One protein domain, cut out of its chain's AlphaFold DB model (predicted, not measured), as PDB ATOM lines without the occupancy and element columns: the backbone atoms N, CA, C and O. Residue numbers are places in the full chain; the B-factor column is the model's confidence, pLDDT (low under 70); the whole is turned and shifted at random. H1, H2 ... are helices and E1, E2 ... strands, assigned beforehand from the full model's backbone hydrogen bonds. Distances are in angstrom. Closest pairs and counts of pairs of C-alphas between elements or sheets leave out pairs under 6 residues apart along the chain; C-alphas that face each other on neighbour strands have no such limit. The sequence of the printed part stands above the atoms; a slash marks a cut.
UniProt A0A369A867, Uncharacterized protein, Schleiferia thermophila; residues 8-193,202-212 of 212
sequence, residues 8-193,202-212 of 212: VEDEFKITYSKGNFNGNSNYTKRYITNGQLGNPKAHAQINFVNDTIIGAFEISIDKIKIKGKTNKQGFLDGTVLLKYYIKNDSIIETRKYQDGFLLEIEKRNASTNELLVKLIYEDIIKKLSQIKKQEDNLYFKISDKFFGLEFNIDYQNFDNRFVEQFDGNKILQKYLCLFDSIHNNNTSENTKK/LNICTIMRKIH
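Overview. This is residues 8 to 193 and 202 to 212 of the 212 residues of an uncharacterized protein of Schleiferia thermophila (UniProt A0A369A867). One long, twisted sheet of nine strands, E1 to E9 side by side in chain order, makes a wall, with helix H3 laid across the strands on one face and the opposite face bare. H1 and H2 sit by the E8 and E9 end, H4 follows H3 towards the E1 end, and residues 132 to 137 and 186 to 192 stick out. The 197 printed residues include nine named strands followed by four named helices; the sheet is antiparallel throughout, and the class is mixed, helices and strands. The whole is compact, with a radius of gyration of the C-alphas of 18.7 A and spans of 67 by 48 by 27 A.

Arrangement. The sheet is a meander, each strand the antiparallel neighbour of the one before: E1, residues 8 to 13; E2, 23 to 33; E3, 42 to 49; E4, 55 to 61; E5, 64 to 70; E6, 78 to 86; E7, 89 to 98; E8, 101 to 109; E9, 115 to 120. Each strand forms a hairpin with the next, and E1 and E9 are the edge strands. Within hydrogen-bond range are, for instance, N 11 and O 28 of E1 and E2, 2.8 A; N 25 and O 46 of E2 and E3, 2.8 A; N 43 and O 60 of E3 and E4, 2.8 A; N 59 and O 66 of E4 and E5, 2.8 A; N 67 and O 81 of E5 and E6, 2.9 A; N 82 and O 93 of E6 and E7, 2.8 A; N 94 and O 106 of E7 and E8, 2.8 A; and N 107 and O 117 of E8 and E9, 2.8 A. H3, residues 166 to 176, is on the sheet at a height of 9.1 A over it, two layers with the helix on one face. It lies only just over E5, E6 and E7, with 3 of its C-alphas falling on each, and runs across the strands, at 76 degrees to E5 on the local plane. The closest C-alphas of H3 and E6 are those of Gly 168 and Leu 82, 7.3 A apart. H1, residues 122 to 132, only grazes the sheet; its closest C-alpha to E8 is that of Ile 125, 6.5 A from that of Leu 103. H2, residues 160 to 163, and H4, residues 178 to 186, also only graze it. H1 and H3 are apart; H3 and H4 meet only through their link. In H1 and H3 every O i to N i+4 pair is within hydrogen-bond range, in H4 4 of 5, and H2 is too short for such a pair.

Along the chain. E1 begins at C-alpha 8, (157.573, 154.771, 172.222). E2 is 32.2 A from first to last C-alpha, E7 28.8 A, H3 15.3 A and H1 15.2 A. H4 ends at C-alpha 186, (145.511, 149.271, 186.497).

Size, cuts and confidence. The C-alphas farthest apart, those of Asn 34 and Asp 136, are 70.1 A apart. The link from H1 to H2, residues 133 to 159, is long. Residues 194 to 201 are not printed, and C-alphas 193 and 202 are 16.9 A apart across the cut. The mean pLDDT of the printed part is 82.4, with residues 134 to 158, 181 to 193 and 202 to 212 under 70.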
ATOM      1  N   VAL A   8     158.915 155.215 172.597       87.56
ATOM      2  CA  VAL A   8     157.573 154.771 172.222       87.56
ATOM      3  C   VAL A   8     156.596 155.351 173.236       87.56
ATOM      4  O   VAL A   8     156.849 155.281 174.436       87.56
ATOM      5  N   GLU A   9     155.509 155.928 172.744       89.31
ATOM      6  CA  GLU A   9     154.375 156.382 173.544       89.31
ATOM      7  C   GLU A   9     153.197 155.441 173.293       89.31
ATOM      8  O   GLU A   9     152.806 155.238 172.142       89.31
ATOM      9  N   ASP A  10     152.623 154.911 174.370       88.50
ATOM     10  CA  ASP A  10     151.352 154.195 174.373       88.50
ATOM     11  C   ASP A  10     150.343 155.031 175.178       88.50
ATOM     12  O   ASP A  10     150.515 155.255 176.375       88.50
ATOM     13  N   GLU A  11     149.300 155.526 174.513       90.44
ATOM     14  CA  GLU A  11     148.257 156.365 175.108       90.44
ATOM     15  C   GLU A  11     146.932 155.598 175.139       90.44
ATOM     16  O   GLU A  11     146.438 155.160 174.096       90.44
ATOM     17  N   PHE A  12     146.328 155.492 176.324       89.19
ATOM     18  CA  PHE A  12     144.996 154.925 176.532       89.19
ATOM     19  C   PHE A  12     144.062 155.990 177.101       89.19
ATOM     20  O   PHE A  12     144.317 156.558 178.160       89.19
ATOM     21  N   LYS A  13     142.956 156.243 176.405       91.50
ATOM     22  CA  LYS A  13     141.875 157.120 176.857       91.50
ATOM     23  C   LYS A  13     140.658 156.255 177.090       91.50
ATOM     24  O   LYS A  13     140.081 155.770 176.126       91.50
ATOM     25  N   ILE A  14     140.302 156.034 178.348       88.88
ATOM     26  CA  ILE A  14     139.209 155.144 178.740       88.88
ATOM     27  C   ILE A  14     138.201 155.949 179.551       88.88
ATOM     28  O   ILE A  14     138.587 156.693 180.452       88.88
ATOM     29  N   THR A  15     136.919 155.784 179.234       89.31
ATOM     30  CA  THR A  15     135.830 156.464 179.940       89.31
ATOM     31  C   THR A  15     135.094 155.475 180.838       89.31
ATOM     32  O   THR A  15     134.758 154.372 180.404       89.31
ATOM     33  N   TYR A  16     134.843 155.873 182.086       88.88
ATOM     34  CA  TYR A  16     134.150 155.061 183.083       88.88
ATOM     35  C   TYR A  16     132.907 155.768 183.618       88.88
ATOM     36  O   TYR A  16     132.883 156.988 183.773       88.88
ATOM     37  N   SER A  17     131.897 154.981 183.981       90.25
ATOM     38  CA  SER A  17     130.739 155.432 184.749       90.25
ATOM     39  C   SER A  17     130.353 154.357 185.755       90.25
ATOM     40  O   SER A  17     130.114 153.211 185.382       90.25
ATOM     41  N   LYS A  18     130.307 154.724 187.042       89.12
ATOM     42  CA  LYS A  18     130.004 153.810 188.161       89.12
ATOM     43  C   LYS A  18     130.877 152.540 188.187       89.12
ATOM     44  O   LYS A  18     130.386 151.472 188.520       89.12
ATOM     45  N   GLY A  19     132.157 152.671 187.839       83.44
ATOM     46  CA  GLY A  19     133.116 151.557 187.833       83.44
ATOM     47  C   GLY A  19     133.154 150.737 186.542       83.44
ATOM     48  O   GLY A  19     134.104 149.990 186.356       83.44
ATOM     49  N   ASN A  20     132.206 150.945 185.627       83.94
ATOM     50  CA  ASN A  20     132.116 150.213 184.363       83.94
ATOM     51  C   ASN A  20     132.644 151.064 183.207       83.94
ATOM     52  O   ASN A  20     132.501 152.293 183.229       83.94
ATOM     53  N   PHE A  21     133.190 150.438 182.164       86.31
ATOM     54  CA  PHE A  21     133.486 151.114 180.904       86.31
ATOM     55  C   PHE A  21     132.202 151.708 180.324       86.31
ATOM     56  O   PHE A  21     131.191 151.021 180.130       86.31
ATOM     57  N   ASN A  22     132.225 153.007 180.049       91.88
ATOM     58  CA  ASN A  22     131.067 153.713 179.525       91.88
ATOM     59  C   ASN A  22     131.503 154.952 178.745       91.88
ATOM     60  O   ASN A  22     132.079 155.873 179.318       91.88
ATOM     61  N   GLY A  23     131.208 154.976 177.449       92.62
ATOM     62  CA  GLY A  23     131.634 155.998 176.501       92.62
ATOM     63  C   GLY A  23     132.744 155.520 175.564       92.62
ATOM     64  O   GLY A  23     133.059 154.332 175.468       92.62
ATOM     65  N   ASN A  24     133.336 156.474 174.848       94.00
ATOM     66  CA  ASN A  24     134.391 156.187 173.884       94.00
ATOM     67  C   ASN A  24     135.712 155.879 174.593       94.00
ATOM     68  O   ASN A  24     136.179 156.657 175.431       94.00
ATOM     69  N   SER A  25     136.338 154.785 174.175       92.38
ATOM     70  CA  SER A  25     137.669 154.364 174.576       92.38
ATOM     71  C   SER A  25     138.583 154.320 173.356       92.38
ATOM     72  O   SER A  25     138.221 153.791 172.303       92.38
ATOM     73  N   ASN A  26     139.774 154.895 173.494       93.62
ATOM     74  CA  ASN A  26     140.768 154.971 172.436       93.62
ATOM     75  C   ASN A  26     142.127 154.477 172.926       93.62
ATOM     76  O   ASN A  26     142.521 154.721 174.065       93.62
ATOM     77  N   TYR A  27     142.863 153.844 172.026       92.19
ATOM     78  CA  TYR A  27     144.275 153.529 172.188       92.19
ATOM     79  C   TYR A  27     145.043 154.103 171.006       92.19
ATOM     80  O   TYR A  27     144.593 153.968 169.868       92.19
ATOM     81  N   THR A  28     146.203 154.702 171.256       93.31
ATOM     82  CA  THR A  28     147.148 155.089 170.206       93.31
ATOM     83  C   THR A  28     148.579 154.787 170.610       93.31
ATOM     84  O   THR A  28     148.980 155.099 171.726       93.31
ATOM     85  N   LYS A  29     149.366 154.259 169.669       91.00
ATOM     86  CA  LYS A  29     150.812 154.058 169.823       91.00
ATOM     87  C   LYS A  29     151.591 154.921 168.846       91.00
ATOM     88  O   LYS A  29     151.320 154.864 167.642       91.00
ATOM     89  N   ARG A  30     152.580 155.672 169.329       91.88
ATOM     90  CA  ARG A  30     153.436 156.565 168.527       91.88
ATOM     91  C   ARG A  30     154.912 156.299 168.812       91.88
ATOM     92  O   ARG A  30     155.278 155.849 169.892       91.88
ATOM     93  N   TYR A  31     155.768 156.582 167.836       89.00
ATOM     94  CA  TYR A  31     157.213 156.640 168.060       89.00
ATOM     95  C   TYR A  31     157.634 158.077 168.297       89.00
ATOM     96  O   TYR A  31     157.149 158.978 167.619       89.00
ATOM     97  N   ILE A  32     158.538 158.268 169.247       90.56
ATOM     98  CA  ILE A  32     159.176 159.546 169.519       90.56
ATOM     99  C   ILE A  32     160.552 159.488 168.867       90.56
ATOM    100  O   ILE A  32     161.339 158.594 169.186       90.56
ATOM    101  N   THR A  33     160.835 160.426 167.967       88.12
ATOM    102  CA  THR A  33     162.139 160.554 167.311       88.12
ATOM    103  C   THR A  33     162.626 161.985 167.474       88.12
ATOM    104  O   THR A  33     161.924 162.920 167.095       88.12
ATOM    105  N   ASN A  34     163.822 162.173 168.033       87.19
ATOM    106  CA  ASN A  34     164.414 163.488 168.307       87.19
ATOM    107  C   ASN A  34     163.464 164.427 169.081       87.19
ATOM    108  O   ASN A  34     163.350 165.612 168.775       87.19
ATOM    109  N   GLY A  35     162.745 163.882 170.066       84.44
ATOM    110  CA  GLY A  35     161.788 164.615 170.896       84.44
ATOM    111  C   GLY A  35     160.450 164.944 170.222       84.44
ATOM    112  O   GLY A  35     159.617 165.588 170.853       84.44
ATOM    113  N   GLN A  36     160.213 164.510 168.979       86.38
ATOM    114  CA  GLN A  36     158.955 164.738 168.260       86.38
ATOM    115  C   GLN A  36     158.110 163.467 168.179       86.38
ATOM    116  O   GLN A  36     158.621 162.385 167.885       86.38
ATOM    117  N   LEU A  37     156.800 163.614 168.393       87.19
ATOM    118  CA  LEU A  37     155.827 162.543 168.196       87.19
ATOM    119  C   LEU A  37     155.611 162.287 166.703       87.19
ATOM    120  O   LEU A  37     155.205 163.171 165.950       87.19
ATOM    121  N   GLY A  38     155.861 161.053 166.283       84.62
ATOM    122  CA  GLY A  38     155.533 160.566 164.953       84.62
ATOM    123  C   GLY A  38     154.054 160.201 164.800       84.62
ATOM    124  O   GLY A  38     153.273 160.184 165.753       84.62
ATOM    125  N   ASN A  39     153.676 159.846 163.572       85.44
ATOM    126  CA  ASN A  39     152.326 159.381 163.258       85.44
ATOM    127  C   ASN A  39     151.953 158.109 164.047       85.44
ATOM    128  O   ASN A  39     152.824 157.253 164.256       85.44
ATOM    129  N   PRO A  40     150.666 157.933 164.417       83.12
ATOM    130  CA  PRO A  40     150.189 156.709 165.047       83.12
ATOM    131  C   PRO A  40     150.549 155.467 164.224       83.12
ATOM    132  O   PRO A  40     150.261 155.378 163.030       83.12
ATOM    133  N   LYS A  41     151.198 154.503 164.877       87.19
ATOM    134  CA  LYS A  41     151.499 153.169 164.338       87.19
ATOM    135  C   LYS A  41     150.438 152.147 164.718       87.19
ATOM    136  O   LYS A  41     150.276 151.156 164.010       87.19
ATOM    137  N   ALA A  42     149.726 152.409 165.806       91.56
ATOM    138  CA  ALA A  42     148.559 151.651 166.201       91.56
ATOM    139  C   ALA A  42     147.449 152.594 166.661       91.56
ATOM    140  O   ALA A  42     147.734 153.623 167.281       91.56
ATOM    141  N   HIS A  43     146.205 152.226 166.376       94.12
ATOM    142  CA  HIS A  43     145.015 152.879 166.893       94.12
ATOM    143  C   HIS A  43     143.924 151.850 167.182       94.12
ATOM    144  O   HIS A  43     143.762 150.888 166.438       94.12
ATOM    145  N   ALA A  44     143.161 152.057 168.245       94.06
ATOM    146  CA  ALA A  44     141.908 151.351 168.473       94.06
ATOM    147  C   ALA A  44     140.858 152.344 168.959       94.06
ATOM    148  O   ALA A  44     141.177 153.210 169.770       94.06
ATOM    149  N   GLN A  45     139.631 152.203 168.474       94.81
ATOM    150  CA  GLN A  45     138.476 152.989 168.880       94.81
ATOM    151  C   GLN A  45     137.307 152.041 169.125       94.81
ATOM    152  O   GLN A  45     136.885 151.310 168.222       94.81
ATOM    153  N   ILE A  46     136.799 152.062 170.354       93.94
ATOM    154  CA  ILE A  46     135.692 151.223 170.807       93.94
ATOM    155  C   ILE A  46     134.788 152.070 171.697       93.94
ATOM    156  O   ILE A  46     135.272 152.819 172.541       93.94
ATOM    157  N   ASN A  47     133.477 151.958 171.518       94.19
ATOM    158  CA  ASN A  47     132.505 152.593 172.398       94.19
ATOM    159  C   ASN A  47     131.865 151.546 173.310       94.19
ATOM    160  O   ASN A  47     131.408 150.508 172.833       94.19
ATOM    161  N   PHE A  48     131.811 151.847 174.604       91.75
ATOM    162  CA  PHE A  48     131.249 150.965 175.620       91.75
ATOM    163  C   PHE A  48     129.970 151.545 176.221       91.75
ATOM    164  O   PHE A  48     129.840 152.757 176.389       91.75
ATOM    165  N   VAL A  49     129.041 150.672 176.600       91.69
ATOM    166  CA  VAL A  49     127.892 150.985 177.453       91.69
ATOM    167  C   VAL A  49     127.807 149.895 178.511       91.69
ATOM    168  O   VAL A  49     127.429 148.773 178.191       91.69
ATOM    169  N   ASN A  50     128.160 150.222 179.758       88.00
ATOM    170  CA  ASN A  50     128.226 149.268 180.873       88.00
ATOM    171  C   ASN A  50     129.014 148.003 180.490       88.00
ATOM    172  O   ASN A  50     128.446 146.917 180.402       88.00
ATOM    173  N   ASP A  51     130.295 148.185 180.159       86.75
ATOM    174  CA  ASP A  51     131.233 147.123 179.751       86.75
ATOM    175  C   ASP A  51     130.891 146.410 178.435       86.75
ATOM    176  O   ASP A  51     131.665 145.597 177.947       86.75
ATOM    177  N   THR A  52     129.781 146.757 177.786       86.56
ATOM    178  CA  THR A  52     129.381 146.155 176.512       86.56
ATOM    179  C   THR A  52     129.843 147.016 175.344       86.56
ATOM    180  O   THR A  52     129.551 148.212 175.309       86.56
ATOM    181  N   ILE A  53     130.511 146.425 174.351       90.69
ATOM    182  CA  ILE A  53     130.864 147.127 173.109       90.69
ATOM    183  C   ILE A  53     129.588 147.424 172.322       90.69
ATOM    184  O   ILE A  53     128.876 146.497 171.938       90.69
ATOM    185  N   ILE A  54     129.318 148.696 172.023       93.31
ATOM    186  CA  ILE A  54     128.134 149.133 171.272       93.31
ATOM    187  C   ILE A  54     128.531 149.961 170.054       93.31
ATOM    188  O   ILE A  54     129.151 151.019 170.175       93.31
ATOM    189  N   GLY A  55     128.049 149.533 168.888       95.06
ATOM    190  CA  GLY A  55     128.207 150.249 167.630       95.06
ATOM    191  C   GLY A  55     129.492 149.873 166.902       95.06
ATOM    192  O   GLY A  55     129.995 148.760 167.032       95.06
ATOM    193  N   ALA A  56     129.981 150.783 166.062       96.88
ATOM    194  CA  ALA A  56     131.161 150.536 165.247       96.88
ATOM    195  C   ALA A  56     132.437 150.486 166.099       96.88
ATOM    196  O   ALA A  56     132.609 151.277 167.025       96.88
ATOM    197  N   PHE A  57     133.349 149.593 165.728       95.44
ATOM    198  CA  PHE A  57     134.689 149.514 166.291       95.44
ATOM    199  C   PHE A  57     135.729 149.412 165.177       95.44
ATOM    200  O   PHE A  57     135.497 148.817 164.118       95.44
ATOM    201  N   GLU A  58     136.901 149.982 165.437       96.38
ATOM    202  CA  GLU A  58     138.052 149.906 164.547       96.38
ATOM    203  C   GLU A  58     139.325 149.694 165.359       96.38
ATOM    204  O   GLU A  58     139.594 150.408 166.319       96.38
ATOM    205  N   ILE A  59     140.125 148.718 164.945       95.38
ATOM    206  CA  ILE A  59     141.398 148.369 165.562       95.38
ATOM    207  C   ILE A  59     142.423 148.209 164.445       95.38
ATOM    208  O   ILE A  59     142.200 147.478 163.486       95.38
ATOM    209  N   SER A  60     143.561 148.873 164.563       95.12
ATOM    210  CA  SER A  60     144.710 148.731 163.678       95.12
ATOM    211  C   SER A  60     145.957 148.711 164.543       95.12
ATOM    212  O   SER A  60     146.375 149.749 165.041       95.12
ATOM    213  N   ILE A  61     146.552 147.539 164.747       91.00
ATOM    214  CA  ILE A  61     147.735 147.367 165.596       91.00
ATOM    215  C   ILE A  61     148.743 146.515 164.835       91.00
ATOM    216  O   ILE A  61     148.454 145.380 164.452       91.00
ATOM    217  N   ASP A  62     149.922 147.084 164.592       86.94
ATOM    218  CA  ASP A  62     150.986 146.486 163.789       86.94
ATOM    219  C   ASP A  62     150.489 146.046 162.397       86.94
ATOM    220  O   ASP A  62     150.203 146.859 161.517       86.94
ATOM    221  N   LYS A  63     150.400 144.733 162.193       88.50
ATOM    222  CA  LYS A  63     149.987 144.077 160.952       88.50
ATOM    223  C   LYS A  63     148.523 143.621 160.974       88.50
ATOM    224  O   LYS A  63     148.066 143.014 160.006       88.50
ATOM    225  N   ILE A  64     147.803 143.905 162.058       93.75
ATOM    226  CA  ILE A  64     146.410 143.516 162.254       93.75
ATOM    227  C   ILE A  64     145.498 144.709 162.006       93.75
ATOM    228  O   ILE A  64     145.758 145.806 162.498       93.75
ATOM    229  N   LYS A  65     144.405 144.485 161.276       96.31
ATOM    230  CA  LYS A  65     143.279 145.419 161.202       96.31
ATOM    231  C   LYS A  65     141.979 144.681 161.453       96.31
ATOM    232  O   LYS A  65     141.781 143.606 160.900       96.31
ATOM    233  N   ILE A  66     141.096 145.269 162.243       97.12
ATOM    234  CA  ILE A  66     139.766 144.752 162.528       97.12
ATOM    235  C   ILE A  66     138.791 145.916 162.432       97.12
ATOM    236  O   ILE A  66     139.017 146.967 163.031       97.12
ATOM    237  N   LYS A  67     137.717 145.741 161.668       97.94
ATOM    238  CA  LYS A  67     136.605 146.688 161.606       97.94
ATOM    239  C   LYS A  67     135.300 145.927 161.663       97.94
ATOM    240  O   LYS A  67     135.159 144.904 160.999       97.94
ATOM    241  N   GLY A  68     134.345 146.437 162.413       97.38
ATOM    242  CA  GLY A  68     133.031 145.827 162.509       97.38
ATOM    243  C   GLY A  68     132.087 146.699 163.308       97.38
ATOM    244  O   GLY A  68     132.390 147.855 163.610       97.38
ATOM    245  N   LYS A  69     130.931 146.140 163.640       96.31
ATOM    246  CA  LYS A  69     129.983 146.778 164.542       96.31
ATOM    247  C   LYS A  69     129.266 145.738 165.392       96.31
ATOM    248  O   LYS A  69     129.111 144.586 164.981       96.31
ATOM    249  N   THR A  70     128.790 146.181 166.542       94.50
ATOM    250  CA  THR A  70     127.797 145.468 167.338       94.50
ATOM    251  C   THR A  70     126.443 146.173 167.269       94.50
ATOM    252  O   THR A  70     126.355 147.375 166.987       94.50
ATOM    253  N   ASN A  71     125.364 145.428 167.502       93.38
ATOM    254  CA  ASN A  71     124.026 145.986 167.684       93.38
ATOM    255  C   ASN A  71     123.865 146.596 169.095       93.38
ATOM    256  O   ASN A  71     124.798 146.628 169.898       93.38
ATOM    257  N   LYS A  72     122.665 147.101 169.413       91.75
ATOM    258  CA  LYS A  72     122.378 147.754 170.708       91.75
ATOM    259  C   LYS A  72     122.462 146.804 171.907       91.75
ATOM    260  O   LYS A  72     122.479 147.264 173.041       91.75
ATOM    261  N   GLN A  73     122.471 145.503 171.650       88.62
ATOM    262  CA  GLN A  73     122.572 144.448 172.641       88.62
ATOM    263  C   GLN A  73     124.011 143.933 172.786       88.62
ATOM    264  O   GLN A  73     124.233 143.028 173.576       88.62
ATOM    265  N   GLY A  74     124.977 144.479 172.037       88.19
ATOM    266  CA  GLY A  74     126.382 144.073 172.112       88.19
ATOM    267  C   GLY A  74     126.770 142.897 171.220       88.19
ATOM    268  O   GLY A  74     127.913 142.452 171.270       88.19
ATOM    269  N   PHE A  75     125.867 142.400 170.372       89.38
ATOM    270  CA  PHE A  75     126.177 141.291 169.470       89.38
ATOM    271  C   PHE A  75     126.782 141.775 168.159       89.38
ATOM    272  O   PHE A  75     126.328 142.788 167.626       89.38
ATOM    273  N   LEU A  76     127.744 141.031 167.599       92.56
ATOM    274  CA  LEU A  76     128.261 141.309 166.254       92.56
ATOM    275  C   LEU A  76     127.120 141.322 165.233       92.56
ATOM    276  O   LEU A  76     126.305 140.402 165.176       92.56
ATOM    277  N   ASP A  77     127.078 142.363 164.409       94.94
ATOM    278  CA  ASP A  77     126.025 142.540 163.416       94.94
ATOM    279  C   ASP A  77     126.589 143.127 162.120       94.94
ATOM    280  O   ASP A  77     127.394 144.055 162.131       94.94
ATOM    281  N   GLY A  78     126.162 142.603 160.975       96.81
ATOM    282  CA  GLY A  78     126.683 142.994 159.669       96.81
ATOM    283  C   GLY A  78     128.087 142.454 159.391       96.81
ATOM    284  O   GLY A  78     128.439 141.341 159.777       96.81
ATOM    285  N   THR A  79     128.881 143.221 158.646       98.19
ATOM    286  CA  THR A  79     130.187 142.762 158.160       98.19
ATOM    287  C   THR A  79     131.300 143.073 159.152       98.19
ATOM    288  O   THR A  79     131.488 144.226 159.540       98.19
ATOM    289  N   VAL A  80     132.089 142.055 159.486       97.75
ATOM    290  CA  VAL A  80     133.358 142.197 160.203       97.75
ATOM    291  C   VAL A  80     134.496 141.907 159.235       97.75
ATOM    292  O   VAL A  80     134.549 140.842 158.624       97.75
ATOM    293  N   LEU A  81     135.402 142.864 159.094       98.31
ATOM    294  CA  LEU A  81     136.601 142.761 158.277       98.31
ATOM    295  C   LEU A  81     137.804 142.542 159.186       98.31
ATOM    296  O   LEU A  81     138.050 143.342 160.090       98.31
ATOM    297  N   LEU A  82     138.589 141.513 158.893       97.75
ATOM    298  CA  LEU A  82     139.868 141.246 159.521       97.75
ATOM    299  C   LEU A  82     140.968 141.245 158.462       97.75
ATOM    300  O   LEU A  82     140.828 140.668 157.387       97.75
ATOM    301  N   LYS A  83     142.099 141.857 158.787       97.25
ATOM    302  CA  LYS A  83     143.358 141.689 158.069       97.25
ATOM    303  C   LYS A  83     144.394 141.213 159.065       97.25
ATOM    304  O   LYS A  83     144.605 141.883 160.074       97.25
ATOM    305  N   TYR A  84     145.020 140.079 158.798       95.62
ATOM    306  CA  TYR A  84     145.995 139.478 159.701       95.62
ATOM    307  C   TYR A  84     147.001 138.616 158.937       95.62
ATOM    308  O   TYR A  84     146.959 138.563 157.713       95.62
ATOM    309  N   TYR A  85     147.948 137.997 159.644       91.81
ATOM    310  CA  TYR A  85     148.982 137.163 159.032       91.81
ATOM    311  C   TYR A  85     148.997 135.759 159.640       91.81
ATOM    312  O   TYR A  85     148.977 135.628 160.865       91.81
ATOM    313  N   ILE A  86     149.106 134.730 158.796       86.00
ATOM    314  CA  ILE A  86     149.329 133.329 159.188       86.00
ATOM    315  C   ILE A  86     150.637 132.872 158.548       86.00
ATOM    316  O   ILE A  86     150.748 132.889 157.333       86.00
ATOM    317  N   LYS A  87     151.636 132.456 159.341       79.19
ATOM    318  CA  LYS A  87     152.911 131.886 158.836       79.19
ATOM    319  C   LYS A  87     153.571 132.698 157.694       79.19
ATOM    320  O   LYS A  87     154.233 132.124 156.842       79.19
ATOM    321  N   ASN A  88     153.435 134.030 157.742       82.75
ATOM    322  CA  ASN A  88     153.866 135.054 156.766       82.75
ATOM    323  C   ASN A  88     152.890 135.403 155.634       82.75
ATOM    324  O   ASN A  88     153.070 136.452 155.012       82.75
ATOM    325  N   ASP A  89     151.822 134.639 155.437       88.06
ATOM    326  CA  ASP A  89     150.780 134.974 154.472       88.06
ATOM    327  C   ASP A  89     149.844 136.032 155.037       88.06
ATOM    328  O   ASP A  89     149.330 135.908 156.149       88.06
ATOM    329  N   SER A  90     149.633 137.095 154.265       94.44
ATOM    330  CA  SER A  90     148.692 138.161 154.597       94.44
ATOM    331  C   SER A  90     147.291 137.724 154.183       94.44
ATOM    332  O   SER A  90     147.049 137.461 153.006       94.44
ATOM    333  N   ILE A  91     146.372 137.666 155.138       97.44
ATOM    334  CA  ILE A  91     144.997 137.211 154.957       97.44
ATOM    335  C   ILE A  91     144.050 138.393 155.138       97.44
ATOM    336  O   ILE A  91     144.182 139.170 156.088       97.44
ATOM    337  N   ILE A  92     143.087 138.523 154.226       97.88
ATOM    338  CA  ILE A  92     141.880 139.328 154.420       97.88
ATOM    339  C   ILE A  92     140.734 138.354 154.655       97.88
ATOM    340  O   ILE A  92     140.409 137.558 153.778       97.88
ATOM    341  N   GLU A  93     140.123 138.428 155.828       97.94
ATOM    342  CA  GLU A  93     138.936 137.663 156.180       97.94
ATOM    343  C   GLU A  93     137.747 138.610 156.323       97.94
ATOM    344  O   GLU A  93     137.814 139.627 157.009       97.94
ATOM    345  N   THR A  94     136.649 138.276 155.661       98.19
ATOM    346  CA  THR A  94     135.372 138.967 155.794       98.19
ATOM    347  C   THR A  94     134.370 138.002 156.390       98.19
ATOM    348  O   THR A  94     134.206 136.888 155.901       98.19
ATOM    349  N   ARG A  95     133.680 138.437 157.437       97.56
ATOM    350  CA  ARG A  95     132.627 137.672 158.093       97.56
ATOM    351  C   ARG A  95     131.317 138.421 158.026       97.56
ATOM    352  O   ARG A  95     131.310 139.645 158.164       97.56
ATOM    353  N   LYS A  96     130.214 137.695 157.866       97.19
ATOM    354  CA  LYS A  96     128.868 138.263 157.986       97.19
ATOM    355  C   LYS A  96     128.193 137.726 159.230       97.19
ATOM    356  O   LYS A  96     128.094 136.514 159.402       97.19
ATOM    357  N   TYR A  97     127.699 138.642 160.044       94.44
ATOM    358  CA  TYR A  97     126.943 138.353 161.244       94.44
ATOM    359  C   TYR A  97     125.527 138.914 161.146       94.44
ATOM    360  O   TYR A  97     125.295 139.938 160.500       94.44
ATOM    361  N   GLN A  98     124.590 138.261 161.820       92.81
ATOM    362  CA  GLN A  98     123.268 138.810 162.101       92.81
ATOM    363  C   GLN A  98     122.931 138.507 163.553       92.81
ATOM    364  O   GLN A  98     122.842 137.336 163.917       92.81
ATOM    365  N   ASP A  99     122.752 139.544 164.371       88.88
ATOM    366  CA  ASP A  99     122.418 139.411 165.798       88.88
ATOM    367  C   ASP A  99     123.315 138.412 166.557       88.88
ATOM    368  O   ASP A  99     122.840 137.617 167.368       88.88
ATOM    369  N   GLY A 100     124.621 138.424 166.279       87.81
ATOM    370  CA  GLY A 100     125.591 137.537 166.924       87.81
ATOM    371  C   GLY A 100     125.613 136.112 166.380       87.81
ATOM    372  O   GLY A 100     126.183 135.242 167.028       87.81
ATOM    373  N   PHE A 101     125.006 135.850 165.221       88.31
ATOM    374  CA  PHE A 101     125.124 134.581 164.499       88.31
ATOM    375  C   PHE A 101     126.031 134.738 163.287       88.31
ATOM    376  O   PHE A 101     125.810 135.632 162.473       88.31
ATOM    377  N   LEU A 102     127.028 133.862 163.154       91.81
ATOM    378  CA  LEU A 102     127.924 133.839 162.001       91.81
ATOM    379  C   LEU A 102     127.220 133.175 160.815       91.81
ATOM    380  O   LEU A 102     126.751 132.045 160.921       91.81
ATOM    381  N   LEU A 103     127.136 133.890 159.696       93.69
ATOM    382  CA  LEU A 103     126.417 133.457 158.495       93.69
ATOM    383  C   LEU A 103     127.349 133.128 157.332       93.69
ATOM    384  O   LEU A 103     127.020 132.290 156.495       93.69
ATOM    385  N   GLU A 104     128.503 133.791 157.262       96.25
ATOM    386  CA  GLU A 104     129.462 133.617 156.173       96.25
ATOM    387  C   GLU A 104     130.884 133.936 156.642       96.25
ATOM    388  O   GLU A 104     131.080 134.882 157.411       96.25
ATOM    389  N   ILE A 105     131.862 133.183 156.133       97.12
ATOM    390  CA  ILE A 105     133.291 133.513 156.172       97.12
ATOM    391  C   ILE A 105     133.818 133.501 154.738       97.12
ATOM    392  O   ILE A 105     133.633 132.527 154.012       97.12
ATOM    393  N   GLU A 106     134.544 134.545 154.355       98.06
ATOM    394  CA  GLU A 106     135.344 134.591 153.135       98.06
ATOM    395  C   GLU A 106     136.788 134.954 153.497       98.06
ATOM    396  O   GLU A 106     137.015 135.982 154.129       98.06
ATOM    397  N   LYS A 107     137.766 134.134 153.098       97.81
ATOM    398  CA  LYS A 107     139.201 134.410 153.278       97.81
ATOM    399  C   LYS A 107     139.879 134.551 151.928       97.81
ATOM    400  O   LYS A 107     139.693 133.721 151.038       97.81
ATOM    401  N   ARG A 108     140.716 135.576 151.802       97.81
ATOM    402  CA  ARG A 108     141.527 135.844 150.616       97.81
ATOM    403  C   ARG A 108     142.975 136.103 150.979       97.81
ATOM    404  O   ARG A 108     143.262 136.692 152.022       97.81
ATOM    405  N   ASN A 109     143.877 135.744 150.075       96.81
ATOM    406  CA  ASN A 109     145.240 136.247 150.135       96.81
ATOM    407  C   ASN A 109     145.217 137.758 149.857       96.81
ATOM    408  O   ASN A 109     144.699 138.210 148.838       96.81
ATOM    409  N   ALA A 110     145.772 138.559 150.760       94.19
ATOM    410  CA  ALA A 110     145.701 140.014 150.671       94.19
ATOM    411  C   ALA A 110     146.541 140.608 149.530       94.19
ATOM    412  O   ALA A 110     146.301 141.749 149.141       94.19
ATOM    413  N   SER A 111     147.555 139.881 149.059       92.88
ATOM    414  CA  SER A 111     148.483 140.339 148.021       92.88
ATOM    415  C   SER A 111     148.001 139.948 146.627       92.88
ATOM    416  O   SER A 111     148.088 140.756 145.708       92.88
ATOM    417  N   THR A 112     147.486 138.726 146.468       95.38
ATOM    418  CA  THR A 112     147.040 138.195 145.166       95.38
ATOM    419  C   THR A 112     145.532 138.317 144.951       95.38
ATOM    420  O   THR A 112     145.060 138.139 143.831       95.38
ATOM    421  N   ASN A 113     144.767 138.621 146.007       95.25
ATOM    422  CA  ASN A 113     143.300 138.602 146.033       95.25
ATOM    423  C   ASN A 113     142.675 137.222 145.723       95.25
ATOM    424  O   ASN A 113     141.464 137.109 145.493       95.25
ATOM    425  N   GLU A 114     143.488 136.165 145.744       97.00
ATOM    426  CA  GLU A 114     143.059 134.781 145.558       97.00
ATOM    427  C   GLU A 114     142.068 134.375 146.651       97.00
ATOM    428  O   GLU A 114     142.293 134.640 147.834       97.00
ATOM    429  N   LEU A 115     140.963 133.741 146.248       97.00
ATOM    430  CA  LEU A 115     139.988 133.178 147.174       97.00
ATOM    431  C   LEU A 115     140.552 131.894 147.780       97.00
ATOM    432  O   LEU A 115     140.750 130.918 147.068       97.00
ATOM    433  N   LEU A 116     140.759 131.902 149.093       95.56
ATOM    434  CA  LEU A 116     141.275 130.752 149.830       95.56
ATOM    435  C   LEU A 116     140.132 129.923 150.412       95.56
ATOM    436  O   LEU A 116     140.148 128.700 150.347       95.56
ATOM    437  N   VAL A 117     139.131 130.600 150.982       96.38
ATOM    438  CA  VAL A 117     138.002 129.962 151.665       96.38
ATOM    439  C   VAL A 117     136.739 130.772 151.429       96.38
ATOM    440  O   VAL A 117     136.755 131.999 151.536       96.38
ATOM    441  N   LYS A 118     135.628 130.079 151.176       96.81
ATOM    442  CA  LYS A 118     134.282 130.640 151.264       96.81
ATOM    443  C   LYS A 118     133.351 129.630 151.917       96.81
ATOM    444  O   LYS A 118     133.179 128.530 151.402       96.81
ATOM    445  N   LEU A 119     132.755 130.013 153.039       95.31
ATOM    446  CA  LEU A 119     131.829 129.189 153.805       95.31
ATOM    447  C   LEU A 119     130.546 129.960 154.062       95.31
ATOM    448  O   LEU A 119     130.595 131.096 154.527       95.31
ATOM    449  N   ILE A 120     129.414 129.315 153.801       94.81
ATOM    450  CA  ILE A 120     128.076 129.836 154.074       94.81
ATOM    451  C   ILE A 120     127.400 128.869 155.044       94.81
ATOM    452  O   ILE A 120     127.349 127.664 154.798       94.81
ATOM    453  N   TYR A 121     126.881 129.397 156.147       91.19
ATOM    454  CA  TYR A 121     126.230 128.621 157.202       91.19
ATOM    455  C   TYR A 121     124.725 128.522 156.913       91.19
ATOM    456  O   TYR A 121     123.893 129.150 157.574       91.19
ATOM    457  N   GLU A 122     124.370 127.792 155.851       90.88
ATOM    458  CA  GLU A 122     122.991 127.699 155.341       90.88
ATOM    459  C   GLU A 122     121.995 127.163 156.372       90.88
ATOM    460  O   GLU A 122     120.856 127.625 156.447       90.88
ATOM    461  N   ASP A 123     122.424 126.218 157.202       87.06
ATOM    462  CA  ASP A 123     121.647 125.675 158.312       87.06
ATOM    463  C   ASP A 123     121.271 126.758 159.330       87.06
ATOM    464  O   ASP A 123     120.149 126.772 159.842       87.06
ATOM    465  N   ILE A 124     122.167 127.713 159.570       87.75
ATOM    466  CA  ILE A 124     121.945 128.819 160.508       87.75
ATOM    467  C   ILE A 124     121.034 129.861 159.895       87.75
ATOM    468  O   ILE A 124     120.072 130.295 160.529       87.75
ATOM    469  N   ILE A 125     121.282 130.200 158.632       90.19
ATOM    470  CA  ILE A 125     120.414 131.085 157.856       90.19
ATOM    471  C   ILE A 125     118.985 130.527 157.839       90.19
ATOM    472  O   ILE A 125     118.031 131.259 158.118       90.19
ATOM    473  N   LYS A 126     118.831 129.219 157.594       87.75
ATOM    474  CA  LYS A 126     117.536 128.535 157.607       87.75
ATOM    475  C   LYS A 126     116.873 128.623 158.982       87.75
ATOM    476  O   LYS A 126     115.744 129.109 159.049       87.75
ATOM    477  N   LYS A 127     117.567 128.257 160.068       84.38
ATOM    478  CA  LYS A 127     117.025 128.348 161.440       84.38
ATOM    479  C   LYS A 127     116.574 129.772 161.784       84.38
ATOM    480  O   LYS A 127     115.456 129.971 162.255       84.38
ATOM    481  N   LEU A 128     117.390 130.784 161.477       85.69
ATOM    482  CA  LEU A 128     117.038 132.188 161.714       85.69
ATOM    483  C   LEU A 128     115.828 132.635 160.889       85.69
ATOM    484  O   LEU A 128     115.006 133.409 161.379       85.69
ATOM    485  N   SER A 129     115.695 132.147 159.654       86.00
ATOM    486  CA  SER A 129     114.531 132.448 158.817       86.00
ATOM    487  C   SER A 129     113.233 131.866 159.389       86.00
ATOM    488  O   SER A 129     112.211 132.548 159.370       86.00
ATOM    489  N   GLN A 130     113.283 130.658 159.959       83.50
ATOM    490  CA  GLN A 130     112.125 129.994 160.569       83.50
ATOM    491  C   GLN A 130     111.696 130.695 161.867       83.50
ATOM    492  O   GLN A 130     110.508 130.941 162.064       83.50
ATOM    493  N   ILE A 131     112.658 131.127 162.696       80.62
ATOM    494  CA  ILE A 131     112.383 131.936 163.899       80.62
ATOM    495  C   ILE A 131     111.688 133.249 163.534       80.62
ATOM    496  O   ILE A 131     110.687 133.612 164.148       80.62
ATOM    497  N   LYS A 132     112.187 133.959 162.515       79.62
ATOM    498  CA  LYS A 132     111.593 135.234 162.078       79.62
ATOM    499  C   LYS A 132     110.159 135.083 161.571       79.62
ATOM    500  O   LYS A 132     109.383 136.024 161.693       79.62
ATOM    501  N   LYS A 133     109.818 133.928 160.998       78.31
ATOM    502  CA  LYS A 133     108.481 133.638 160.469       78.31
ATOM    503  C   LYS A 133     107.488 133.144 161.523       78.31
ATOM    504  O   LYS A 133     106.332 132.960 161.165       78.31
ATOM    505  N   GLN A 134     107.914 132.952 162.777       68.81
ATOM    506  CA  GLN A 134     107.080 132.389 163.849       68.81
ATOM    507  C   GLN A 134     106.403 131.068 163.431       68.81
ATOM    508  O   GLN A 134     105.257 130.825 163.777       68.81
ATOM    509  N   GLU A 135     107.084 130.223 162.647       62.72
ATOM    510  CA  GLU A 135     106.516 128.931 162.241       62.72
ATOM    511  C   GLU A 135     106.305 128.060 163.497       62.72
ATOM    512  O   GLU A 135     107.265 127.754 164.193       62.72
ATOM    513  N   ASP A 136     105.064 127.666 163.803       50.22
ATOM    514  CA  ASP A 136     104.604 127.119 165.104       50.22
ATOM    515  C   ASP A 136     105.243 125.783 165.580       50.22
ATOM    516  O   ASP A 136     104.834 125.221 166.592       50.22
ATOM    517  N   ASN A 137     106.275 125.267 164.903       51.88
ATOM    518  CA  ASN A 137     106.969 124.009 165.227       51.88
ATOM    519  C   ASN A 137     108.496 124.181 165.357       51.88
ATOM    520  O   ASN A 137     109.285 123.380 164.846       51.88
ATOM    521  N   LEU A 138     108.949 125.236 166.038       55.91
ATOM    522  CA  LEU A 138     110.374 125.410 166.334       55.91
ATOM    523  C   LEU A 138     110.752 124.544 167.540       55.91
ATOM    524  O   LEU A 138     110.510 124.908 168.688       55.91
ATOM    525  N   TYR A 139     111.431 123.426 167.288       58.56
ATOM    526  CA  TYR A 139     112.132 122.653 168.323       58.56
ATOM    527  C   TYR A 139     113.356 123.387 168.903       58.56
ATOM    528  O   TYR A 139     114.146 122.778 169.615       58.56
ATOM    529  N   PHE A 140     113.537 124.672 168.581       61.59
ATOM    530  CA  PHE A 140     114.723 125.437 168.923       61.59
ATOM    531  C   PHE A 140     114.405 126.849 169.426       61.59
ATOM    532  O   PHE A 140     113.445 127.486 168.984       61.59
ATOM    533  N   LYS A 141     115.224 127.346 170.361       62.62
ATOM    534  CA  LYS A 141     115.102 128.677 170.984       62.62
ATOM    535  C   LYS A 141     116.422 129.444 170.887       62.62
ATOM    536  O   LYS A 141     117.505 128.882 171.046       62.62
ATOM    537  N   ILE A 142     116.330 130.756 170.651       65.25
ATOM    538  CA  ILE A 142     117.482 131.657 170.777       65.25
ATOM    539  C   ILE A 142     117.770 131.841 172.267       65.25
ATOM    540  O   ILE A 142     116.864 132.161 173.033       65.25
ATOM    541  N   SER A 143     119.020 131.637 172.672       63.22
ATOM    542  CA  SER A 143     119.441 131.915 174.042       63.22
ATOM    543  C   SER A 143     119.600 133.419 174.281       63.22
ATOM    544  O   SER A 143     120.211 134.116 173.469       63.22
ATOM    545  N   ASP A 144     119.120 133.892 175.431       58.62
ATOM    546  CA  ASP A 144     119.353 135.261 175.916       58.62
ATOM    547  C   ASP A 144     120.752 135.444 176.531       58.62
ATOM    548  O   ASP A 144     121.124 136.548 176.926       58.62
ATOM    549  N   LYS A 145     121.541 134.366 176.634       62.16
ATOM    550  CA  LYS A 145     122.907 134.416 177.164       62.16
ATOM    551  C   LYS A 145     123.902 134.781 176.067       62.16
ATOM    552  O   LYS A 145     123.793 134.319 174.932       62.16
ATOM    553  N   PHE A 146     124.903 135.572 176.436       61.09
ATOM    554  CA  PHE A 146     126.063 135.816 175.595       61.09
ATOM    555  C   PHE A 146     126.944 134.559 175.544       61.09
ATOM    556  O   PHE A 146     127.163 133.903 176.565       61.09
ATOM    557  N   PHE A 147     127.463 134.242 174.359       60.97
ATOM    558  CA  PHE A 147     128.475 133.211 174.142       60.97
ATOM    559  C   PHE A 147     129.732 133.825 173.521       60.97
ATOM    560  O   PHE A 147     129.677 134.873 172.865       60.97
ATOM    561  N   GLY A 148     130.880 133.189 173.772       62.78
ATOM    562  CA  GLY A 148     132.151 133.591 173.180       62.78
ATOM    563  C   GLY A 148     132.126 133.515 171.651       62.78
ATOM    564  O   GLY A 148     131.141 133.131 171.028       62.78
ATOM    565  N   LEU A 149     133.242 133.874 171.027       65.75
ATOM    566  CA  LEU A 149     133.370 133.886 169.566       65.75
ATOM    567  C   LEU A 149     133.282 132.498 168.918       65.75
ATOM    568  O   LEU A 149     133.037 132.397 167.716       65.75
ATOM    569  N   GLU A 150     133.488 131.438 169.697       62.34
ATOM    570  CA  GLU A 150     133.348 130.064 169.231       62.34
ATOM    571  C   GLU A 150     131.881 129.709 169.018       62.34
ATOM    572  O   GLU A 150     131.085 129.597 169.952       62.34
ATOM    573  N   PHE A 151     131.538 129.495 167.753       62.53
ATOM    574  CA  PHE A 151     130.223 129.053 167.356       62.53
ATOM    575  C   PHE A 151     130.287 127.596 166.903       62.53
ATOM    576  O   PHE A 151     130.744 127.286 165.799       62.53
ATOM    577  N   ASN A 152     129.823 126.698 167.774       61.66
ATOM    578  CA  ASN A 152     129.676 125.279 167.475       61.66
ATOM    579  C   ASN A 152     128.200 124.870 167.604       61.66
ATOM    580  O   ASN A 152     127.648 124.839 168.709       61.66
ATOM    581  N   ILE A 153     127.562 124.592 166.465       61.84
ATOM    582  CA  ILE A 153     126.229 123.978 166.382       61.84
ATOM    583  C   ILE A 153     126.429 122.513 166.030       61.84
ATOM    584  O   ILE A 153     126.153 122.066 164.922       61.84
ATOM    585  N   ASP A 154     127.008 121.793 166.987       63.59
ATOM    586  CA  ASP A 154     127.278 120.356 166.919       63.59
ATOM    587  C   ASP A 154     128.084 119.919 165.681       63.59
ATOM    588  O   ASP A 154     128.036 118.763 165.255       63.59
ATOM    589  N   TYR A 155     128.858 120.839 165.101       66.62
ATOM    590  CA  TYR A 155     129.833 120.501 164.082       66.62
ATOM    591  C   TYR A 155     130.926 119.657 164.734       66.62
ATOM    592  O   TYR A 155     131.458 119.992 165.796       66.62
ATOM    593  N   GLN A 156     131.268 118.541 164.094       66.38
ATOM    594  CA  GLN A 156     132.391 117.726 164.537       66.38
ATOM    595  C   GLN A 156     133.681 118.558 164.472       66.38
ATOM    596  O   GLN A 156     133.827 119.410 163.600       66.38
ATOM    597  N   ASN A 157     134.644 118.285 165.356       61.00
ATOM    598  CA  ASN A 157     135.872 119.087 165.497       61.00
ATOM    599  C   ASN A 157     136.736 119.184 164.216       61.00
ATOM    600  O   ASN A 157     137.650 120.000 164.160       61.00
ATOM    601  N   PHE A 158     136.456 118.365 163.199       67.50
ATOM    602  CA  PHE A 158     137.139 118.349 161.900       67.50
ATOM    603  C   PHE A 158     136.313 118.970 160.766       67.50
ATOM    604  O   PHE A 158     136.742 118.962 159.616       67.50
ATOM    605  N   ASP A 159     135.117 119.477 161.060       79.25
ATOM    606  CA  ASP A 159     134.292 120.169 160.079       79.25
ATOM    607  C   ASP A 159     134.944 121.507 159.717       79.25
ATOM    608  O   ASP A 159     135.273 122.310 160.596       79.25
ATOM    609  N   ASN A 160     135.093 121.778 158.421       83.00
ATOM    610  CA  ASN A 160     135.659 123.035 157.933       83.00
ATOM    611  C   ASN A 160     134.902 124.257 158.480       83.00
ATOM    612  O   ASN A 160     135.513 125.289 158.738       83.00
ATOM    613  N   ARG A 161     133.591 124.140 158.734       81.69
ATOM    614  CA  ARG A 161     132.782 125.193 159.370       81.69
ATOM    615  C   ARG A 161     133.258 125.531 160.777       81.69
ATOM    616  O   ARG A 161     133.115 126.668 161.204       81.69
ATOM    617  N   PHE A 162     133.830 124.579 161.501       82.00
ATOM    618  CA  PHE A 162     134.423 124.830 162.808       82.00
ATOM    619  C   PHE A 162     135.878 125.296 162.677       82.00
ATOM    620  O   PHE A 162     136.244 126.350 163.198       82.00
ATOM    621  N   VAL A 163     136.692 124.558 161.916       86.00
ATOM    622  CA  VAL A 163     138.137 124.808 161.774       86.00
ATOM    623  C   VAL A 163     138.423 126.210 161.236       86.00
ATOM    624  O   VAL A 163     139.281 126.920 161.760       86.00
ATOM    625  N   GLU A 164     137.666 126.661 160.236       90.62
ATOM    626  CA  GLU A 164     137.921 127.946 159.585       90.62
ATOM    627  C   GLU A 164     137.600 129.161 160.468       90.62
ATOM    628  O   GLU A 164     138.054 130.268 160.171       90.62
ATOM    629  N   GLN A 165     136.883 128.987 161.579       89.62
ATOM    630  CA  GLN A 165     136.632 130.076 162.524       89.62
ATOM    631  C   GLN A 165     137.850 130.398 163.397       89.62
ATOM    632  O   GLN A 165     137.976 131.540 163.845       89.62
ATOM    633  N   PHE A 166     138.726 129.414 163.628       88.56
ATOM    634  CA  PHE A 166     139.711 129.418 164.710       88.56
ATOM    635  C   PHE A 166     140.629 130.646 164.697       88.56
ATOM    636  O   PHE A 166     140.676 131.399 165.671       88.56
ATOM    637  N   ASP A 167     141.319 130.893 163.582       90.38
ATOM    638  CA  ASP A 167     142.299 131.982 163.506       90.38
ATOM    639  C   ASP A 167     141.644 133.355 163.669       90.38
ATOM    640  O   ASP A 167     142.089 134.167 164.483       90.38
ATOM    641  N   GLY A 168     140.554 133.615 162.945       91.75
ATOM    642  CA  GLY A 168     139.853 134.890 163.059       91.75
ATOM    643  C   GLY A 168     139.186 135.071 164.428       91.75
ATOM    644  O   GLY A 168     139.193 136.185 164.945       91.75
ATOM    645  N   ASN A 169     138.706 134.000 165.079       90.62
ATOM    646  CA  ASN A 169     138.197 134.056 166.457       90.62
ATOM    647  C   ASN A 169     139.301 134.446 167.433       90.62
ATOM    648  O   ASN A 169     139.117 135.360 168.235       90.62
ATOM    649  N   LYS A 170     140.474 133.820 167.315       87.94
ATOM    650  CA  LYS A 170     141.640 134.143 168.139       87.94
ATOM    651  C   LYS A 170     142.069 135.602 167.968       87.94
ATOM    652  O   LYS A 170     142.419 136.259 168.948       87.94
ATOM    653  N   ILE A 171     142.030 136.121 166.738       90.94
ATOM    654  CA  ILE A 171     142.320 137.531 166.453       90.94
ATOM    655  C   ILE A 171     141.252 138.443 167.071       90.94
ATOM    656  O   ILE A 171     141.611 139.354 167.814       90.94
ATOM    657  N   LEU A 172     139.962 138.199 166.826       90.31
ATOM    658  CA  LEU A 172     138.885 139.008 167.408       90.31
ATOM    659  C   LEU A 172     138.959 139.025 168.931       90.31
ATOM    660  O   LEU A 172     138.949 140.103 169.514       90.31
ATOM    661  N   GLN A 173     139.106 137.861 169.564       86.56
ATOM    662  CA  GLN A 173     139.175 137.749 171.016       86.56
ATOM    663  C   GLN A 173     140.352 138.554 171.560       86.56
ATOM    664  O   GLN A 173     140.173 139.433 172.394       86.56
ATOM    665  N   LYS A 174     141.557 138.333 171.025       85.69
ATOM    666  CA  LYS A 174     142.756 139.028 171.500       85.69
ATOM    667  C   LYS A 174     142.613 140.553 171.468       85.69
ATOM    668  O   LYS A 174     143.098 141.224 172.374       85.69
ATOM    669  N   TYR A 175     142.019 141.098 170.410       88.62
ATOM    670  CA  TYR A 175     142.013 142.542 170.179       88.62
ATOM    671  C   TYR A 175     140.770 143.249 170.716       88.62
ATOM    672  O   TYR A 175     140.884 144.395 171.145       88.62
ATOM    673  N   LEU A 176     139.611 142.589 170.743       85.81
ATOM    674  CA  LEU A 176     138.426 143.146 171.394       85.81
ATOM    675  C   LEU A 176     138.592 143.170 172.920       85.81
ATOM    676  O   LEU A 176     138.147 144.129 173.540       85.81
ATOM    677  N   CYS A 177     139.342 142.223 173.501       82.50
ATOM    678  CA  CYS A 177     139.632 142.200 174.944       82.50
ATOM    679  C   CYS A 177     140.850 143.047 175.339       82.50
ATOM    680  O   CYS A 177     141.371 142.926 176.450       82.50
ATOM    681  N   LEU A 178     141.364 143.886 174.429       81.25
ATOM    682  CA  LEU A 178     142.546 144.700 174.708       81.25
ATOM    683  C   LEU A 178     142.317 145.600 175.930       81.25
ATOM    684  O   LEU A 178     143.180 145.671 176.805       81.25
ATOM    685  N   PHE A 179     141.152 146.247 176.006       76.19
ATOM    686  CA  PHE A 179     140.810 147.179 177.083       76.19
ATOM    687  C   PHE A 179     140.659 146.490 178.445       76.19
ATOM    688  O   PHE A 179     141.068 147.067 179.454       76.19
ATOM    689  N   ASP A 180     140.215 145.234 178.475       73.38
ATOM    690  CA  ASP A 180     140.089 144.448 179.710       73.38
ATOM    691  C   ASP A 180     141.450 144.207 180.357       73.38
ATOM    692  O   ASP A 180     141.624 144.376 181.564       73.38
ATOM    693  N   SER A 181     142.453 143.872 179.537       68.38
ATOM    694  CA  SER A 181     143.815 143.657 180.030       68.38
ATOM    695  C   SER A 181     144.386 144.911 180.701       68.38
ATOM    696  O   SER A 181     145.120 144.815 181.681       68.38
ATOM    697  N   ILE A 182     144.014 146.098 180.221       67.50
ATOM    698  CA  ILE A 182     144.468 147.377 180.775       67.50
ATOM    699  C   ILE A 182     143.727 147.705 182.064       67.50
ATOM    700  O   ILE A 182     144.353 148.152 183.022       67.50
ATOM    701  N   HIS A 183     142.417 147.461 182.113       67.19
ATOM    702  CA  HIS A 183     141.631 147.647 183.329       67.19
ATOM    703  C   HIS A 183     142.174 146.796 184.479       67.19
ATOM    704  O   HIS A 183     142.504 147.343 185.528       67.19
ATOM    705  N   ASN A 184     142.415 145.506 184.231       63.66
ATOM    706  CA  ASN A 184     142.931 144.580 185.244       63.66
ATOM    707  C   ASN A 184     144.366 144.904 185.701       63.66
ATOM    708  O   ASN A 184     144.715 144.727 186.874       63.66
ATOM    709  N   ASN A 185     145.207 145.405 184.791       59.03
ATOM    710  CA  ASN A 185     146.569 145.828 185.125       59.03
ATOM    711  C   ASN A 185     146.602 147.146 185.913       59.03
ATOM    712  O   ASN A 185     147.519 147.359 186.698       59.03
ATOM    713  N   ASN A 186     145.610 148.022 185.738       51.28
ATOM    714  CA  ASN A 186     145.511 149.271 186.497       51.28
ATOM    715  C   ASN A 186     144.884 149.076 187.887       51.28
ATOM    716  O   ASN A 186     145.070 149.921 188.757       51.28
ATOM    717  N   THR A 187     144.164 147.975 188.113       48.41
ATOM    718  CA  THR A 187     143.583 147.621 189.420       48.41
ATOM    719  C   THR A 187     144.503 146.766 190.295       48.41
ATOM    720  O   THR A 187     144.186 146.544 191.461       48.41
ATOM    721  N   SER A 188     145.635 146.286 189.769       40.69
ATOM    722  CA  SER A 188     146.616 145.496 190.520       40.69
ATOM    723  C   SER A 188     147.962 146.224 190.599       40.69
ATOM    724  O   SER A 188     148.752 146.244 189.657       40.69
ATOM    725  N   GLU A 189     148.262 146.826 191.753       38.06
ATOM    726  CA  GLU A 189     149.642 147.198 192.072       38.06
ATOM    727  C   GLU A 189     150.500 145.920 192.056       38.06
ATOM    728  O   GLU A 189     150.303 145.016 192.864       38.06
ATOM    729  N   ASN A 190     151.461 145.868 191.129       32.84
ATOM    730  CA  ASN A 190     152.380 144.761 190.834       32.84
ATOM    731  C   ASN A 190     151.833 143.642 189.937       32.84
ATOM    732  O   ASN A 190     151.540 142.546 190.403       32.84
ATOM    733  N   THR A 191     151.941 143.806 188.615       34.44
ATOM    734  CA  THR A 191     152.879 142.979 187.824       34.44
ATOM    735  C   THR A 191     153.035 143.484 186.387       34.44
ATOM    736  O   THR A 191     152.106 143.477 185.591       34.44
ATOM    737  N   LYS A 192     154.277 143.801 185.995       39.25
ATOM    738  CA  LYS A 192     154.703 143.707 184.593       39.25
ATOM    739  C   LYS A 192     154.621 142.235 184.177       39.25
ATOM    740  O   LYS A 192     155.571 141.482 184.389       39.25
ATOM    741  N   LYS A 193     153.507 141.822 183.578       35.44
ATOM    742  CA  LYS A 193     153.444 140.603 182.769       35.44
ATOM    743  C   LYS A 193     152.866 140.938 181.402       35.44
ATOM    744  O   LYS A 193     151.920 141.701 181.260       35.44
ATOM    745  N   LEU A 202     137.490 136.524 182.509       38.62
ATOM    746  CA  LEU A 202     136.777 137.783 182.212       38.62
ATOM    747  C   LEU A 202     135.870 137.719 180.977       38.62
ATOM    748  O   LEU A 202     136.276 137.374 179.870       38.62
ATOM    749  N   ASN A 203     134.616 138.111 181.207       46.25
ATOM    750  CA  ASN A 203     133.432 137.880 180.377       46.25
ATOM    751  C   ASN A 203     133.023 139.125 179.556       46.25
ATOM    752  O   ASN A 203     131.840 139.334 179.298       46.25
ATOM    753  N   ILE A 204     133.976 139.996 179.203       48.34
ATOM    754  CA  ILE A 204     133.692 141.271 178.511       48.34
ATOM    755  C   ILE A 204     133.678 141.096 176.977       48.34
ATOM    756  O   ILE A 204     132.994 141.819 176.256       48.34
ATOM    757  N   CYS A 205     134.325 140.051 176.453       56.25
ATOM    758  CA  CYS A 205     134.367 139.744 175.015       56.25
ATOM    759  C   CYS A 205     133.299 138.762 174.539       56.25
ATOM    760  O   CYS A 205     133.517 137.972 173.611       56.25
ATOM    761  N   THR A 206     132.141 138.788 175.176       58.31
ATOM    762  CA  THR A 206     131.057 137.867 174.865       58.31
ATOM    763  C   THR A 206     130.089 138.586 173.928       58.31
ATOM    764  O   THR A 206     129.346 139.463 174.348       58.31
ATOM    765  N   ILE A 207     130.155 138.278 172.627       66.25
ATOM    766  CA  ILE A 207     129.501 139.071 171.559       66.25
ATOM    767  C   ILE A 207     128.693 138.229 170.559       66.25
ATOM    768  O   ILE A 207     128.265 138.734 169.517       66.25
ATOM    769  N   MET A 208     128.471 136.948 170.861       65.06
ATOM    770  CA  MET A 208     127.746 136.003 170.005       65.06
ATOM    771  C   MET A 208     126.537 135.390 170.717       65.06
ATOM    772  O   MET A 208     126.450 135.391 171.948       65.06
ATOM    773  N   ARG A 209     125.608 134.834 169.928       66.38
ATOM    774  CA  ARG A 209     124.440 134.071 170.401       66.38
ATOM    775  C   ARG A 209     124.548 132.589 170.037       66.38
ATOM    776  O   ARG A 209     125.209 132.219 169.068       66.38
ATOM    777  N   LYS A 210     123.818 131.743 170.775       59.72
ATOM    778  CA  LYS A 210     123.638 130.312 170.477       59.72
ATOM    779  C   LYS A 210     122.168 129.993 170.183       59.72
ATOM    780  O   LYS A 210     121.272 130.535 170.833       59.72
ATOM    781  N   ILE A 211     121.939 129.114 169.204       58.75
ATOM    782  CA  ILE A 211     120.640 128.470 168.958       58.75
ATOM    783  C   ILE A 211     120.688 127.099 169.634       58.75
ATOM    784  O   ILE A 211     121.617 126.336 169.365       58.75
ATOM    785  N   HIS A 212     119.726 126.824 170.515       59.62
ATOM    786  CA  HIS A 212     119.485 125.496 171.087       59.62
ATOM    787  C   HIS A 212     118.389 124.816 170.300       59.62
ATOM    788  O   HIS A 212     117.354 125.500 170.158       59.62
TER     789      HIS A 212